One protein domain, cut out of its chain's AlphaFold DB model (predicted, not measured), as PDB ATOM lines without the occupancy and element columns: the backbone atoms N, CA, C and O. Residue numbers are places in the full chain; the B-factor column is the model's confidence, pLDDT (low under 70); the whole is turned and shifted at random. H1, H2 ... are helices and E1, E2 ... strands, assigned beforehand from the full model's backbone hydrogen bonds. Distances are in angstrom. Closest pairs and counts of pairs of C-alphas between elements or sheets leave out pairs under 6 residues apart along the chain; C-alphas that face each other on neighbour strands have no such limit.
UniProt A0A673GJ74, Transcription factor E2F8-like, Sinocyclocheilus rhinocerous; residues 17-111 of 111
ATOM      1  N   LYS A  17      -5.264 -25.714  -0.684       71.81
ATOM      2  CA  LYS A  17      -6.037 -26.801  -1.308       71.81
ATOM      3  C   LYS A  17      -5.830 -28.176  -0.648       71.81
ATOM      4  O   LYS A  17      -6.796 -28.935  -0.550       71.81
ATOM      5  N   ASP A  18      -4.648 -28.459  -0.098       71.50
ATOM      6  CA  ASP A  18      -4.276 -29.759   0.494       71.50
ATOM      7  C   ASP A  18      -4.930 -30.019   1.861       71.50
ATOM      8  O   ASP A  18      -4.914 -31.141   2.374       71.50
ATOM      9  N   LYS A  19      -5.525 -28.981   2.461       76.81
ATOM     10  CA  LYS A  19      -6.310 -29.053   3.705       76.81
ATOM     11  C   LYS A  19      -7.774 -28.650   3.493       76.81
ATOM     12  O   LYS A  19      -8.491 -28.407   4.462       76.81
ATOM     13  N   SER A  20      -8.218 -28.549   2.238       84.56
ATOM     14  CA  SER A  20      -9.590 -28.154   1.913       84.56
ATOM     15  C   SER A  20     -10.610 -29.192   2.389       84.56
ATOM     16  O   SER A  20     -10.346 -30.396   2.402       84.56
ATOM     17  N   LEU A  21     -11.814 -28.722   2.735       84.81
ATOM     18  CA  LEU A  21     -12.928 -29.599   3.098       84.81
ATOM     19  C   LEU A  21     -13.289 -30.549   1.947       84.81
ATOM     20  O   LEU A  21     -13.571 -31.717   2.189       84.81
ATOM     21  N   GLY A  22     -13.202 -30.070   0.700       86.81
ATOM     22  CA  GLY A  22     -13.425 -30.885  -0.494       86.81
ATOM     23  C   GLY A  22     -12.464 -32.071  -0.586       86.81
ATOM     24  O   GLY A  22     -12.905 -33.194  -0.810       86.81
ATOM     25  N   LEU A  23     -11.167 -31.863  -0.323       85.31
ATOM     26  CA  LEU A  23     -10.191 -32.956  -0.321       85.31
ATOM     27  C   LEU A  23     -10.416 -33.936   0.839       85.31
ATOM     28  O   LEU A  23     -10.257 -35.144   0.662       85.31
ATOM     29  N   LEU A  24     -10.794 -33.435   2.020       83.62
ATOM     30  CA  LEU A  24     -11.158 -34.284   3.159       83.62
ATOM     31  C   LEU A  24     -12.397 -35.131   2.851       83.62
ATOM     32  O   LEU A  24     -12.389 -36.327   3.127       83.62
ATOM     33  N   CYS A  25     -13.415 -34.535   2.230       87.62
ATOM     34  CA  CYS A  25     -14.632 -35.214   1.797       87.62
ATOM     35  C   CYS A  25     -14.322 -36.299   0.759       87.62
ATOM     36  O   CYS A  25     -14.722 -37.447   0.929       87.62
ATOM     37  N   TYR A  26     -13.523 -35.969  -0.259       86.62
ATOM     38  CA  TYR A  26     -13.105 -36.925  -1.281       86.62
ATOM     39  C   TYR A  26     -12.374 -38.129  -0.674       86.62
ATOM     40  O   TYR A  26     -12.757 -39.273  -0.912       86.62
ATOM     41  N   LYS A  27     -11.362 -37.886   0.170       85.19
ATOM     42  CA  LYS A  27     -10.615 -38.956   0.851       85.19
ATOM     43  C   LYS A  27     -11.499 -39.790   1.776       85.19
ATOM     44  O   LYS A  27     -11.256 -40.983   1.929       85.19
ATOM     45  N   PHE A  28     -12.489 -39.165   2.411       85.00
ATOM     46  CA  PHE A  28     -13.431 -39.847   3.287       85.00
ATOM     47  C   PHE A  28     -14.335 -40.794   2.496       85.00
ATOM     48  O   PHE A  28     -14.373 -41.979   2.801       85.00
ATOM     49  N   ILE A  29     -14.998 -40.302   1.446       85.69
ATOM     50  CA  ILE A  29     -15.885 -41.121   0.609       85.69
ATOM     51  C   ILE A  29     -15.095 -42.239  -0.081       85.69
ATOM     52  O   ILE A  29     -15.583 -43.358  -0.164       85.69
ATOM     53  N   ALA A  30     -13.857 -41.979  -0.511       86.50
ATOM     54  CA  ALA A  30     -13.000 -42.994  -1.126       86.50
ATOM     55  C   ALA A  30     -12.581 -44.127  -0.167       86.50
ATOM     56  O   ALA A  30     -12.176 -45.191  -0.627       86.50
ATOM     57  N   ARG A  31     -12.648 -43.914   1.156       85.19
ATOM     58  CA  ARG A  31     -12.276 -44.921   2.161       85.19
ATOM     59  C   ARG A  31     -13.370 -45.960   2.398       85.19
ATOM     60  O   ARG A  31     -13.044 -47.074   2.794       85.19
ATOM     61  N   TYR A  32     -14.634 -45.602   2.191       83.94
ATOM     62  CA  TYR A  32     -15.763 -46.478   2.490       83.94
ATOM     63  C   TYR A  32     -16.411 -46.993   1.203       83.94
ATOM     64  O   TYR A  32     -16.593 -46.227   0.254       83.94
ATOM     65  N   PRO A  33     -16.786 -48.282   1.141       85.50
ATOM     66  CA  PRO A  33     -17.421 -48.835  -0.044       85.50
ATOM     67  C   PRO A  33     -18.765 -48.146  -0.301       85.50
ATOM     68  O   PRO A  33     -19.528 -47.865   0.624       85.50
ATOM     69  N   ASN A  34     -19.084 -47.909  -1.575       86.38
ATOM     70  CA  ASN A  34     -20.355 -47.289  -1.966       86.38
ATOM     71  C   ASN A  34     -21.575 -48.117  -1.524       86.38
ATOM     72  O   ASN A  34     -22.626 -47.541  -1.261       86.38
ATOM     73  N   TYR A  35     -21.428 -49.439  -1.434       85.38
ATOM     74  CA  TYR A  35     -22.468 -50.380  -1.021       85.38
ATOM     75  C   TYR A  35     -21.888 -51.312   0.053       85.38
ATOM     76  O   TYR A  35     -21.379 -52.383  -0.279       85.38
ATOM     77  N   PRO A  36     -21.850 -50.874   1.323       83.56
ATOM     78  CA  PRO A  36     -21.343 -51.696   2.415       83.56
ATOM     79  C   PRO A  36     -22.272 -52.887   2.670       83.56
ATOM     80  O   PRO A  36     -23.490 -52.779   2.518       83.56
ATOM     81  N   ASN A  37     -21.708 -54.018   3.096       80.44
ATOM     82  CA  ASN A  37     -22.520 -55.130   3.578       80.44
ATOM     83  C   ASN A  37     -23.131 -54.733   4.940       80.44
ATOM     84  O   ASN A  37     -22.380 -54.408   5.860       80.44
ATOM     85  N   PRO A  38     -24.464 -54.751   5.111       75.31
ATOM     86  CA  PRO A  38     -25.097 -54.402   6.383       75.31
ATOM     87  C   PRO A  38     -24.761 -55.377   7.524       75.31
ATOM     88  O   PRO A  38     -24.933 -55.021   8.684       75.31
ATOM     89  N   ALA A  39     -24.268 -56.583   7.216       70.94
ATOM     90  CA  ALA A  39     -23.875 -57.586   8.204       70.94
ATOM     91  C   ALA A  39     -22.479 -57.356   8.812       70.94
ATOM     92  O   ALA A  39     -22.125 -58.024   9.782       70.94
ATOM     93  N   VAL A  40     -21.671 -56.441   8.259       73.69
ATOM     94  CA  VAL A  40     -20.362 -56.087   8.832       73.69
ATOM     95  C   VAL A  40     -20.454 -54.785   9.620       73.69
ATOM     96  O   VAL A  40     -21.252 -53.905   9.300       73.69
ATOM     97  N   ASN A  41     -19.633 -54.646  10.665       73.38
ATOM     98  CA  ASN A  41     -19.560 -53.395  11.411       73.38
ATOM     99  C   ASN A  41     -18.987 -52.293  10.494       73.38
ATOM    100  O   ASN A  41     -17.832 -52.359  10.078       73.38
ATOM    101  N   ASN A  42     -19.818 -51.299  10.179       79.50
ATOM    102  CA  ASN A  42     -19.479 -50.148   9.339       79.50
ATOM    103  C   ASN A  42     -19.382 -48.856  10.172       79.50
ATOM    104  O   ASN A  42     -19.757 -47.775   9.704       79.50
ATOM    105  N   ASP A  43     -18.941 -48.967  11.429       79.50
ATOM    106  CA  ASP A  43     -18.854 -47.837  12.343       79.50
ATOM    107  C   ASP A  43     -17.660 -46.941  12.007       79.50
ATOM    108  O   ASP A  43     -16.515 -47.365  11.845       79.50
ATOM    109  N   ILE A  44     -17.937 -45.646  11.954       80.19
ATOM    110  CA  ILE A  44     -16.977 -44.584  11.708       80.19
ATOM    111  C   ILE A  44     -16.762 -43.840  13.019       80.19
ATOM    112  O   ILE A  44     -17.680 -43.194  13.530       80.19
ATOM    113  N   ASN A  45     -15.533 -43.888  13.537       68.38
ATOM    114  CA  ASN A  45     -15.113 -43.056  14.660       68.38
ATOM    115  C   ASN A  45     -14.510 -41.736  14.153       68.38
ATOM    116  O   ASN A  45     -13.657 -41.718  13.260       68.38
ATOM    117  N   VAL A  46     -14.971 -40.624  14.714       69.19
ATOM    118  CA  VAL A  46     -14.649 -39.278  14.254       69.19
ATOM    119  C   VAL A  46     -14.208 -38.395  15.415       69.19
ATOM    120  O   VAL A  46     -15.026 -37.909  16.184       69.19
ATOM    121  N   GLU A  47     -12.919 -38.065  15.468       58.50
ATOM    122  CA  GLU A  47     -12.360 -37.175  16.502       58.50
ATOM    123  C   GLU A  47     -11.953 -35.788  15.957       58.50
ATOM    124  O   GLU A  47     -11.246 -35.027  16.613       58.50
ATOM    125  N   ARG A  48     -12.387 -35.414  14.738       72.00
ATOM    126  CA  ARG A  48     -11.963 -34.169  14.057       72.00
ATOM    127  C   ARG A  48     -13.119 -33.268  13.621       72.00
ATOM    128  O   ARG A  48     -14.029 -33.687  12.914       72.00
ATOM    129  N   ARG A  49     -12.991 -31.964  13.909       78.00
ATOM    130  CA  ARG A  49     -14.014 -30.917  13.681       78.00
ATOM    131  C   ARG A  49     -14.443 -30.686  12.222       78.00
ATOM    132  O   ARG A  49     -15.499 -30.114  11.994       78.00
ATOM    133  N   ARG A  50     -13.650 -31.088  11.227       76.69
ATOM    134  CA  ARG A  50     -14.008 -30.954   9.794       76.69
ATOM    135  C   ARG A  50     -14.846 -32.112   9.267       76.69
ATOM    136  O   ARG A  50     -15.447 -31.998   8.210       76.69
ATOM    137  N   ILE A  51     -14.899 -33.214  10.008       78.94
ATOM    138  CA  ILE A  51     -15.731 -34.348   9.632       78.94
ATOM    139  C   ILE A  51     -17.195 -34.065   9.981       78.94
ATOM    140  O   ILE A  51     -18.042 -34.496   9.225       78.94
ATOM    141  N   TYR A  52     -17.520 -33.270  11.010       85.25
ATOM    142  CA  TYR A  52     -18.918 -32.881  11.280       85.25
ATOM    143  C   TYR A  52     -19.573 -32.184  10.087       85.25
ATOM    144  O   TYR A  52     -20.693 -32.521   9.725       85.25
ATOM    145  N   ASP A  53     -18.843 -31.275   9.435       86.25
ATOM    146  CA  ASP A  53     -19.332 -30.574   8.245       86.25
ATOM    147  C   ASP A  53     -19.680 -31.576   7.122       86.25
ATOM    148  O   ASP A  53     -20.679 -31.418   6.430       86.25
ATOM    149  N   ILE A  54     -18.893 -32.652   6.985       87.12
ATOM    150  CA  ILE A  54     -19.131 -33.739   6.021       87.12
ATOM    151  C   ILE A  54     -20.288 -34.638   6.484       87.12
ATOM    152  O   ILE A  54     -21.187 -34.928   5.699       87.12
ATOM    153  N   MET A  55     -20.297 -35.064   7.748       88.25
ATOM    154  CA  MET A  55     -21.290 -35.999   8.280       88.25
ATOM    155  C   MET A  55     -22.687 -35.394   8.294       88.25
ATOM    156  O   MET A  55     -23.616 -36.097   7.933       88.25
ATOM    157  N   ASN A  56     -22.840 -34.105   8.612       89.25
ATOM    158  CA  ASN A  56     -24.143 -33.434   8.590       89.25
ATOM    159  C   ASN A  56     -24.761 -33.444   7.183       89.25
ATOM    160  O   ASN A  56     -25.961 -33.657   7.021       89.25
ATOM    161  N   VAL A  57     -23.936 -33.240   6.150       90.88
ATOM    162  CA  VAL A  57     -24.389 -33.299   4.751       90.88
ATOM    163  C   VAL A  57     -24.698 -34.736   4.336       90.88
ATOM    164  O   VAL A  57     -25.681 -34.986   3.651       90.88
ATOM    165  N   LEU A  58     -23.881 -35.706   4.743       91.25
ATOM    166  CA  LEU A  58     -24.129 -37.111   4.412       91.25
ATOM    167  C   LEU A  58     -25.331 -37.696   5.173       91.25
ATOM    168  O   LEU A  58     -25.998 -38.597   4.664       91.25
ATOM    169  N   GLU A  59     -25.617 -37.187   6.369       91.94
ATOM    170  CA  GLU A  59     -26.764 -37.569   7.193       91.94
ATOM    171  C   GLU A  59     -28.074 -37.099   6.555       91.94
ATOM    172  O   GLU A  59     -29.011 -37.889   6.448       91.94
ATOM    173  N   SER A  60     -28.121 -35.871   6.022       92.12
ATOM    174  CA  SER A  60     -29.303 -35.373   5.299       92.12
ATOM    175  C   SER A  60     -29.589 -36.131   3.995       92.12
ATOM    176  O   SER A  60     -30.715 -36.117   3.505       92.12
ATOM    177  N   LEU A  61     -28.587 -36.837   3.456       93.69
ATOM    178  CA  LEU A  61     -28.708 -37.729   2.299       93.69
ATOM    179  C   LEU A  61     -28.960 -39.198   2.680       93.69
ATOM    180  O   LEU A  61     -28.944 -40.065   1.806       93.69
ATOM    181  N   ASN A  62     -29.152 -39.499   3.970       92.06
ATOM    182  CA  ASN A  62     -29.306 -40.853   4.514       92.06
ATOM    183  C   ASN A  62     -28.162 -41.821   4.150       92.06
ATOM    184  O   ASN A  62     -28.357 -43.039   4.139       92.06
ATOM    185  N   MET A  63     -26.964 -41.301   3.866       92.06
ATOM    186  CA  MET A  63     -25.775 -42.115   3.575       92.06
ATOM    187  C   MET A  63     -25.038 -42.543   4.848       92.06
ATOM    188  O   MET A  63     -24.308 -43.535   4.852       92.06
ATOM    189  N   VAL A  64     -25.245 -41.807   5.939       91.88
ATOM    190  CA  VAL A  64     -24.762 -42.123   7.288       91.88
ATOM    191  C   VAL A  64     -25.875 -41.882   8.300       91.88
ATOM    192  O   VAL A  64     -26.804 -41.124   8.031       91.88
ATOM    193  N   SER A  65     -25.783 -42.506   9.471       91.12
ATOM    194  CA  SER A  65     -26.617 -42.157  10.627       91.12
ATOM    195  C   SER A  65     -25.769 -42.029  11.878       91.12
ATOM    196  O   SER A  65     -24.788 -42.756  12.050       91.12
ATOM    197  N   ARG A  66     -26.151 -41.127  12.777       89.56
ATOM    198  CA  ARG A  66     -25.499 -41.016  14.079       89.56
ATOM    199  C   ARG A  66     -25.835 -42.221  14.958       89.56
ATOM    200  O   ARG A  66     -27.003 -42.537  15.150       89.56
ATOM    201  N   LEU A  67     -24.801 -42.859  15.504       87.25
ATOM    202  CA  LEU A  67     -24.935 -43.962  16.459       87.25
ATOM    203  C   LEU A  67     -24.700 -43.477  17.894       87.25
ATOM    204  O   LEU A  67     -25.470 -43.783  18.795       87.25
ATOM    205  N   ALA A  68     -23.645 -42.686  18.110       86.19
ATOM    206  CA  ALA A  68     -23.315 -42.100  19.409       86.19
ATOM    207  C   ALA A  68     -22.537 -40.781  19.239       86.19
ATOM    208  O   ALA A  68     -22.362 -40.265  18.131       86.19
ATOM    209  N   LYS A  69     -22.043 -40.195  20.339       82.56
ATOM    210  CA  LYS A  69     -21.068 -39.096  20.253       82.56
ATOM    211  C   LYS A  69     -19.838 -39.599  19.492       82.56
ATOM    212  O   LYS A  69     -19.270 -40.619  19.865       82.56
ATOM    213  N   ASN A  70     -19.458 -38.891  18.427       81.12
ATOM    214  CA  ASN A  70     -18.308 -39.212  17.575       81.12
ATOM    215  C   ASN A  70     -18.380 -40.566  16.842       81.12
ATOM    216  O   ASN A  70     -17.395 -40.961  16.225       81.12
ATOM    217  N   ARG A  71     -19.527 -41.262  16.869       84.19
ATOM    218  CA  ARG A  71     -19.725 -42.540  16.173       84.19
ATOM    219  C   ARG A  71     -20.905 -42.477  15.225       84.19
ATOM    220  O   ARG A  71     -22.000 -42.058  15.610       84.19
ATOM    221  N   TYR A  72     -20.677 -42.947  14.012       89.44
ATOM    222  CA  TYR A  72     -21.668 -42.977  12.947       89.44
ATOM    223  C   TYR A  72     -21.645 -44.327  12.251       89.44
ATOM    224  O   TYR A  72     -20.588 -44.932  12.139       89.44
ATOM    225  N   THR A  73     -22.783 -44.753  11.726       90.00
ATOM    226  CA  THR A  73     -22.886 -45.951  10.896       90.00
ATOM    227  C   THR A  73     -22.901 -45.542   9.430       90.00
ATOM    228  O   THR A  73     -23.656 -44.645   9.041       90.00
ATOM    229  N   TRP A  74     -22.061 -46.180   8.617       90.75
ATOM    230  CA  TRP A  74     -22.011 -45.965   7.173       90.75
ATOM    231  C   TRP A  74     -22.993 -46.874   6.431       90.75
ATOM    232  O   TRP A  74     -22.855 -48.094   6.453       90.75
ATOM    233  N   HIS A  75     -23.954 -46.266   5.728       89.88
ATOM    234  CA  HIS A  75     -24.946 -46.970   4.897       89.88
ATOM    235  C   HIS A  75     -24.583 -46.963   3.411       89.88
ATOM    236  O   HIS A  75     -25.145 -47.726   2.625       89.88
ATOM    237  N   GLY A  76     -23.668 -46.083   2.997       88.69
ATOM    238  CA  GLY A  76     -23.311 -45.900   1.595       88.69
ATOM    239  C   GLY A  76     -24.446 -45.290   0.771       88.69
ATOM    240  O   GLY A  76     -25.202 -44.444   1.238       88.69
ATOM    241  N   ARG A  77     -24.559 -45.690  -0.495       91.50
ATOM    242  CA  ARG A  77     -25.496 -45.123  -1.480       91.50
ATOM    243  C   ARG A  77     -26.835 -45.857  -1.553       91.50
ATOM    244  O   ARG A  77     -27.655 -45.512  -2.398       91.50
ATOM    245  N   VAL A  78     -27.076 -46.833  -0.676       89.00
ATOM    246  CA  VAL A  78     -28.263 -47.707  -0.710       89.00
ATOM    247  C   VAL A  78     -29.567 -46.901  -0.688       89.00
ATOM    248  O   VAL A  78     -30.460 -47.144  -1.491       89.00
ATOM    249  N   LYS A  79     -29.656 -45.892   0.186       89.25
ATOM    250  CA  LYS A  79     -30.857 -45.052   0.348       89.25
ATOM    251  C   LYS A  79     -30.847 -43.792  -0.520       89.25
ATOM    252  O   LYS A  79     -31.859 -43.106  -0.612       89.25
ATOM    253  N   LEU A  80     -29.732 -43.495  -1.192       92.50
ATOM    254  CA  LEU A  80     -29.516 -42.210  -1.859       92.50
ATOM    255  C   LEU A  80     -30.552 -41.943  -2.955       92.50
ATOM    256  O   LEU A  80     -31.102 -40.849  -3.022       92.50
ATOM    257  N   ALA A  81     -30.843 -42.935  -3.800       92.56
ATOM    258  CA  ALA A  81     -31.823 -42.777  -4.876       92.56
ATOM    259  C   ALA A  81     -33.223 -42.449  -4.328       92.56
ATOM    260  O   ALA A  81     -33.890 -41.544  -4.832       92.56
ATOM    261  N   GLN A  82     -33.635 -43.134  -3.258       94.19
ATOM    262  CA  GLN A  82     -34.905 -42.887  -2.581       94.19
ATOM    263  C   GLN A  82     -34.932 -41.494  -1.942       94.19
ATOM    264  O   GLN A  82     -35.881 -40.744  -2.161       94.19
ATOM    265  N   THR A  83     -33.885 -41.112  -1.206       94.38
ATOM    266  CA  THR A  83     -33.784 -39.782  -0.588       94.38
ATOM    267  C   THR A  83     -33.840 -38.671  -1.631       94.38
ATOM    268  O   THR A  83     -34.592 -37.714  -1.464       94.38
ATOM    269  N   LEU A  84     -33.133 -38.808  -2.755       94.56
ATOM    270  CA  LEU A  84     -33.188 -37.829  -3.844       94.56
ATOM    271  C   LEU A  84     -34.578 -37.745  -4.490       94.56
ATOM    272  O   LEU A  84     -35.023 -36.648  -4.831       94.56
ATOM    273  N   ALA A  85     -35.282 -38.871  -4.635       95.31
ATOM    274  CA  ALA A  85     -36.657 -38.874  -5.128       95.31
ATOM    275  C   ALA A  85     -37.605 -38.134  -4.168       95.31
ATOM    276  O   ALA A  85     -38.383 -37.290  -4.617       95.31
ATOM    277  N   MET A  86     -37.485 -38.379  -2.858       95.12
ATOM    278  CA  MET A  86     -38.256 -37.669  -1.828       95.12
ATOM    279  C   MET A  86     -37.958 -36.166  -1.830       95.12
ATOM    280  O   MET A  86     -38.882 -35.360  -1.853       95.12
ATOM    281  N   LEU A  87     -36.682 -35.772  -1.891       94.50
ATOM    282  CA  LEU A  87     -36.276 -34.363  -1.961       94.50
ATOM    283  C   LEU A  87     -36.813 -33.672  -3.220       94.50
ATOM    284  O   LEU A  87     -37.279 -32.535  -3.157       94.50
ATOM    285  N   LYS A  88     -36.792 -34.361  -4.368       94.25
ATOM    286  CA  LYS A  88     -37.367 -33.845  -5.617       94.25
ATOM    287  C   LYS A  88     -38.871 -33.615  -5.486       94.25
ATOM    288  O   LYS A  88     -39.368 -32.605  -5.981       94.25
ATOM    289  N   GLN A  89     -39.588 -34.536  -4.847       95.75
ATOM    290  CA  GLN A  89     -41.027 -34.422  -4.630       95.75
ATOM    291  C   GLN A  89     -41.359 -33.284  -3.654       95.75
ATOM    292  O   GLN A  89     -42.125 -32.388  -4.010       95.75
ATOM    293  N   ALA A  90     -40.679 -33.226  -2.506       94.50
ATOM    294  CA  ALA A  90     -40.813 -32.132  -1.546       94.50
ATOM    295  C   ALA A  90     -40.518 -30.767  -2.192       94.50
ATOM    296  O   ALA A  90     -41.224 -29.789  -1.952       94.50
ATOM    297  N   GLY A  91     -39.519 -30.684  -3.076       94.19
ATOM    298  CA  GLY A  91     -39.208 -29.447  -3.791       94.19
ATOM    299  C   GLY A  91     -40.302 -28.983  -4.760       94.19
ATOM    300  O   GLY A  91     -40.471 -27.778  -4.961       94.19
ATOM    301  N   LYS A  92     -41.074 -29.913  -5.338       94.69
ATOM    302  CA  LYS A  92     -42.254 -29.584  -6.152       94.69
ATOM    303  C   LYS A  92     -43.404 -29.077  -5.288       94.69
ATOM    304  O   LYS A  92     -44.012 -28.070  -5.640       94.69
ATOM    305  N   GLU A  93     -43.670 -29.738  -4.166       95.44
ATOM    306  CA  GLU A  93     -44.729 -29.361  -3.216       95.44
ATOM    307  C   GLU A  93     -44.489 -27.967  -2.634       95.44
ATOM    308  O   GLU A  93     -45.395 -27.136  -2.610       95.44
ATOM    309  N   ASN A  94     -43.236 -27.663  -2.292       95.44
ATOM    310  CA  ASN A  94     -42.815 -26.339  -1.835       95.44
ATOM    311  C   ASN A  94     -42.673 -25.310  -2.975       95.44
ATOM    312  O   ASN A  94     -42.249 -24.180  -2.741       95.44
ATOM    313  N   ARG A  95     -43.000 -25.688  -4.221       94.00
ATOM    314  CA  ARG A  95     -42.944 -24.834  -5.421       94.00
ATOM    315  C   ARG A  95     -41.596 -24.131  -5.611       94.00
ATOM    316  O   ARG A  95     -41.540 -23.031  -6.165       94.00
ATOM    317  N   TYR A  96     -40.488 -24.775  -5.231       93.38
ATOM    318  CA  TYR A  96     -39.159 -24.163  -5.333       93.38
ATOM    319  C   TYR A  96     -38.800 -23.770  -6.768       93.38
ATOM    320  O   TYR A  96     -38.095 -22.789  -6.961       93.38
ATOM    321  N   GLY A  97     -39.331 -24.456  -7.785       90.62
ATOM    322  CA  GLY A  97     -39.156 -24.036  -9.180       90.62
ATOM    323  C   GLY A  97     -39.651 -22.607  -9.450       90.62
ATOM    324  O   GLY A  97     -38.950 -21.834 -10.095       90.62
ATOM    325  N   GLN A  98     -40.814 -22.235  -8.904       92.56
ATOM    326  CA  GLN A  98     -41.389 -20.891  -9.051       92.56
ATOM    327  C   GLN A  98     -40.596 -19.868  -8.234       92.56
ATOM    328  O   GLN A  98     -40.257 -18.801  -8.740       92.56
ATOM    329  N   LEU A  99     -40.225 -20.222  -7.000       92.38
ATOM    330  CA  LEU A  99     -39.387 -19.373  -6.152       92.38
ATOM    331  C   LEU A  99     -38.042 -19.055  -6.827       92.38
ATOM    332  O   LEU A  99     -37.610 -17.907  -6.845       92.38
ATOM    333  N   MET A 100     -37.397 -20.053  -7.437       90.88
ATOM    334  CA  MET A 100     -36.122 -19.867  -8.137       90.88
ATOM    335  C   MET A 100     -36.260 -18.978  -9.381       90.88
ATOM    336  O   MET A 100     -35.340 -18.219  -9.685       90.88
ATOM    337  N   GLN A 101     -37.394 -19.033 -10.086       91.31
ATOM    338  CA  GLN A 101     -37.689 -18.111 -11.190       91.31
ATOM    339  C   GLN A 101     -37.865 -16.674 -10.687       91.31
ATOM    340  O   GLN A 101     -37.273 -15.758 -11.252       91.31
ATOM    341  N   GLN A 102     -38.601 -16.477  -9.590       90.38
ATOM    342  CA  GLN A 102     -38.802 -15.157  -8.983       90.38
ATOM    343  C   GLN A 102     -37.491 -14.540  -8.479       90.38
ATOM    344  O   GLN A 102     -37.236 -13.362  -8.716       90.38
ATOM    345  N   ILE A 103     -36.639 -15.332  -7.816       91.06
ATOM    346  CA  ILE A 103     -35.317 -14.882  -7.356       91.06
ATOM    347  C   ILE A 103     -34.453 -14.459  -8.548       91.06
ATOM    348  O   ILE A 103     -33.825 -13.403  -8.505       91.06
ATOM    349  N   ARG A 104     -34.443 -15.259  -9.623       88.12
ATOM    350  CA  ARG A 104     -33.690 -14.943 -10.842       88.12
ATOM    351  C   ARG A 104     -34.177 -13.646 -11.482       88.12
ATOM    352  O   ARG A 104     -33.345 -12.820 -11.836       88.12
ATOM    353  N   GLN A 105     -35.490 -13.451 -11.592       84.94
ATOM    354  CA  GLN A 105     -36.049 -12.226 -12.159       84.94
ATOM    355  C   GLN A 105     -35.660 -10.998 -11.325       84.94
ATOM    356  O   GLN A 105     -35.075 -10.067 -11.860       84.94
ATOM    357  N   ARG A 106     -35.816 -11.057  -9.994       81.38
ATOM    358  CA  ARG A 106     -35.381  -9.970  -9.098       81.38
ATOM    359  C   ARG A 106     -33.894  -9.645  -9.214       81.38
ATOM    360  O   ARG A 106     -33.523  -8.486  -9.111       81.38
ATOM    361  N   SER A 107     -33.039 -10.649  -9.407       81.00
ATOM    362  CA  SER A 107     -31.602 -10.408  -9.588       81.00
ATOM    363  C   SER A 107     -31.267  -9.689 -10.898       81.00
ATOM    364  O   SER A 107     -30.239  -9.026 -10.961       81.00
ATOM    365  N   LEU A 108     -32.122  -9.811 -11.918       72.62
ATOM    366  CA  LEU A 108     -31.973  -9.126 -13.202       72.62
ATOM    367  C   LEU A 108     -32.564  -7.713 -13.155       72.62
ATOM    368  O   LEU A 108     -32.007  -6.821 -13.776       72.62
ATOM    369  N   ASP A 109     -33.634  -7.504 -12.386       69.75
ATOM    370  CA  ASP A 109     -34.282  -6.194 -12.239       69.75
ATOM    371  C   ASP A 109     -33.477  -5.216 -11.347       69.75
ATOM    372  O   ASP A 109     -33.780  -4.027 -11.292       69.75
ATOM    373  N   CYS A 110     -32.472  -5.709 -10.608       59.59
ATOM    374  CA  CYS A 110     -31.578  -4.911  -9.753       59.59
ATOM    375  C   CYS A 110     -30.260  -4.484 -10.438       59.59
ATOM    376  O   CYS A 110     -29.348  -4.029  -9.742       59.59
ATOM    377  N   ILE A 111     -30.145  -4.651 -11.758       54.03
ATOM    378  CA  ILE A 111     -29.035  -4.172 -12.605       54.03
ATOM    379  C   ILE A 111     -29.582  -3.085 -13.528       54.03
ATOM    380  O   ILE A 111     -28.884  -2.061 -13.682       54.03
TER     381      ILE A 111
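AT A GLANCE: This is residues 17 to 111 of the 111 residues of the protein "Transcription factor E2F8-like" of Sinocyclocheilus rhinocerous (UniProt A0A673GJ74). Picture a small head with a long arm: in the head H2 packs between H1 and a small sheet of three strands, and from the head H3 leads away to a corner, where H4 turns off as in a wide L. Residues 89 to 95, of which 89 to 93 belong to H3, and residues 97 to 111, of which 97 to 109 belong to H4, stick out free of the head, which without them spans 37 by 33 by 22 A. The printed part has 95 residues with four named helices and three named strands, in the order H1 E1 H2 E2 E3 H3 H4, and its class is mostly helix. The sheet runs E1 E3 E2, antiparallel throughout. The whole is loose, with a radius of gyration of the C-alphas of 17.6 A, and elongated, spanning 53 by 33 by 23 A.

IN THESE COORDINATES: Find C-alpha 21 at (-12.928, -29.599, 3.098); from there H1 runs 15.4 A to residue 31. Next look for E1 at residues 43 to 45, then for H2 at residues 49 to 60, 18.0 A long. E2 is residues 64 to 68, 12.2 A, and E3 is residues 71 to 74, 9.9 A. H3 starts at C-alpha 80, (-29.516, -42.210, -1.859), and runs 20.0 A to residue 93. H4 takes residues 96 to 109, 19.9 A, and ends at C-alpha 109, (-34.282, -6.194, -12.239).

HOW THE PARTS SIT: Begin at H1, which touches H2; only residues 50 to 54 of H2 take part. Their closest C-alphas, of Cys 25 and Ile 54, are 6.3 A apart, and they run the same way at a steep tilt of 68 degrees, only just short of about perpendicular. H1 is not on the sheet. In the sheet, E1 and E3 are antiparallel at 139 degrees, with N 44 and O 72 at 2.8 A. E2 and E3 form a hairpin, antiparallel at 152 degrees, with N 73 and O 65 at 2.8 A. H2 is on the sheet, over E2, and stands up from it at 45 degrees; the closest C-alphas of H2 and E2, of Glu 59 and Ser 65, are 5.7 A apart. H3 and H4 are close but not clearly touching, with the C-alphas of Gly 91 and Gly 97 7.6 A apart, at a steep tilt of 64 degrees, the same way. Every O i to N i+4 pair is within hydrogen-bond range in H1, H3 and H4; in H2, 5 of 8 are.

THE WHOLE: The C-alphas farthest apart, of Ala 39 and Ile 111, are 57.6 A from each other. The printed part has no cut; the link H1 to E1, 11 residues, is long, and the others are tight. Mean pLDDT of the printed part is 85.4; look for values under 70 at residues 45 to 47 and 109 to 111.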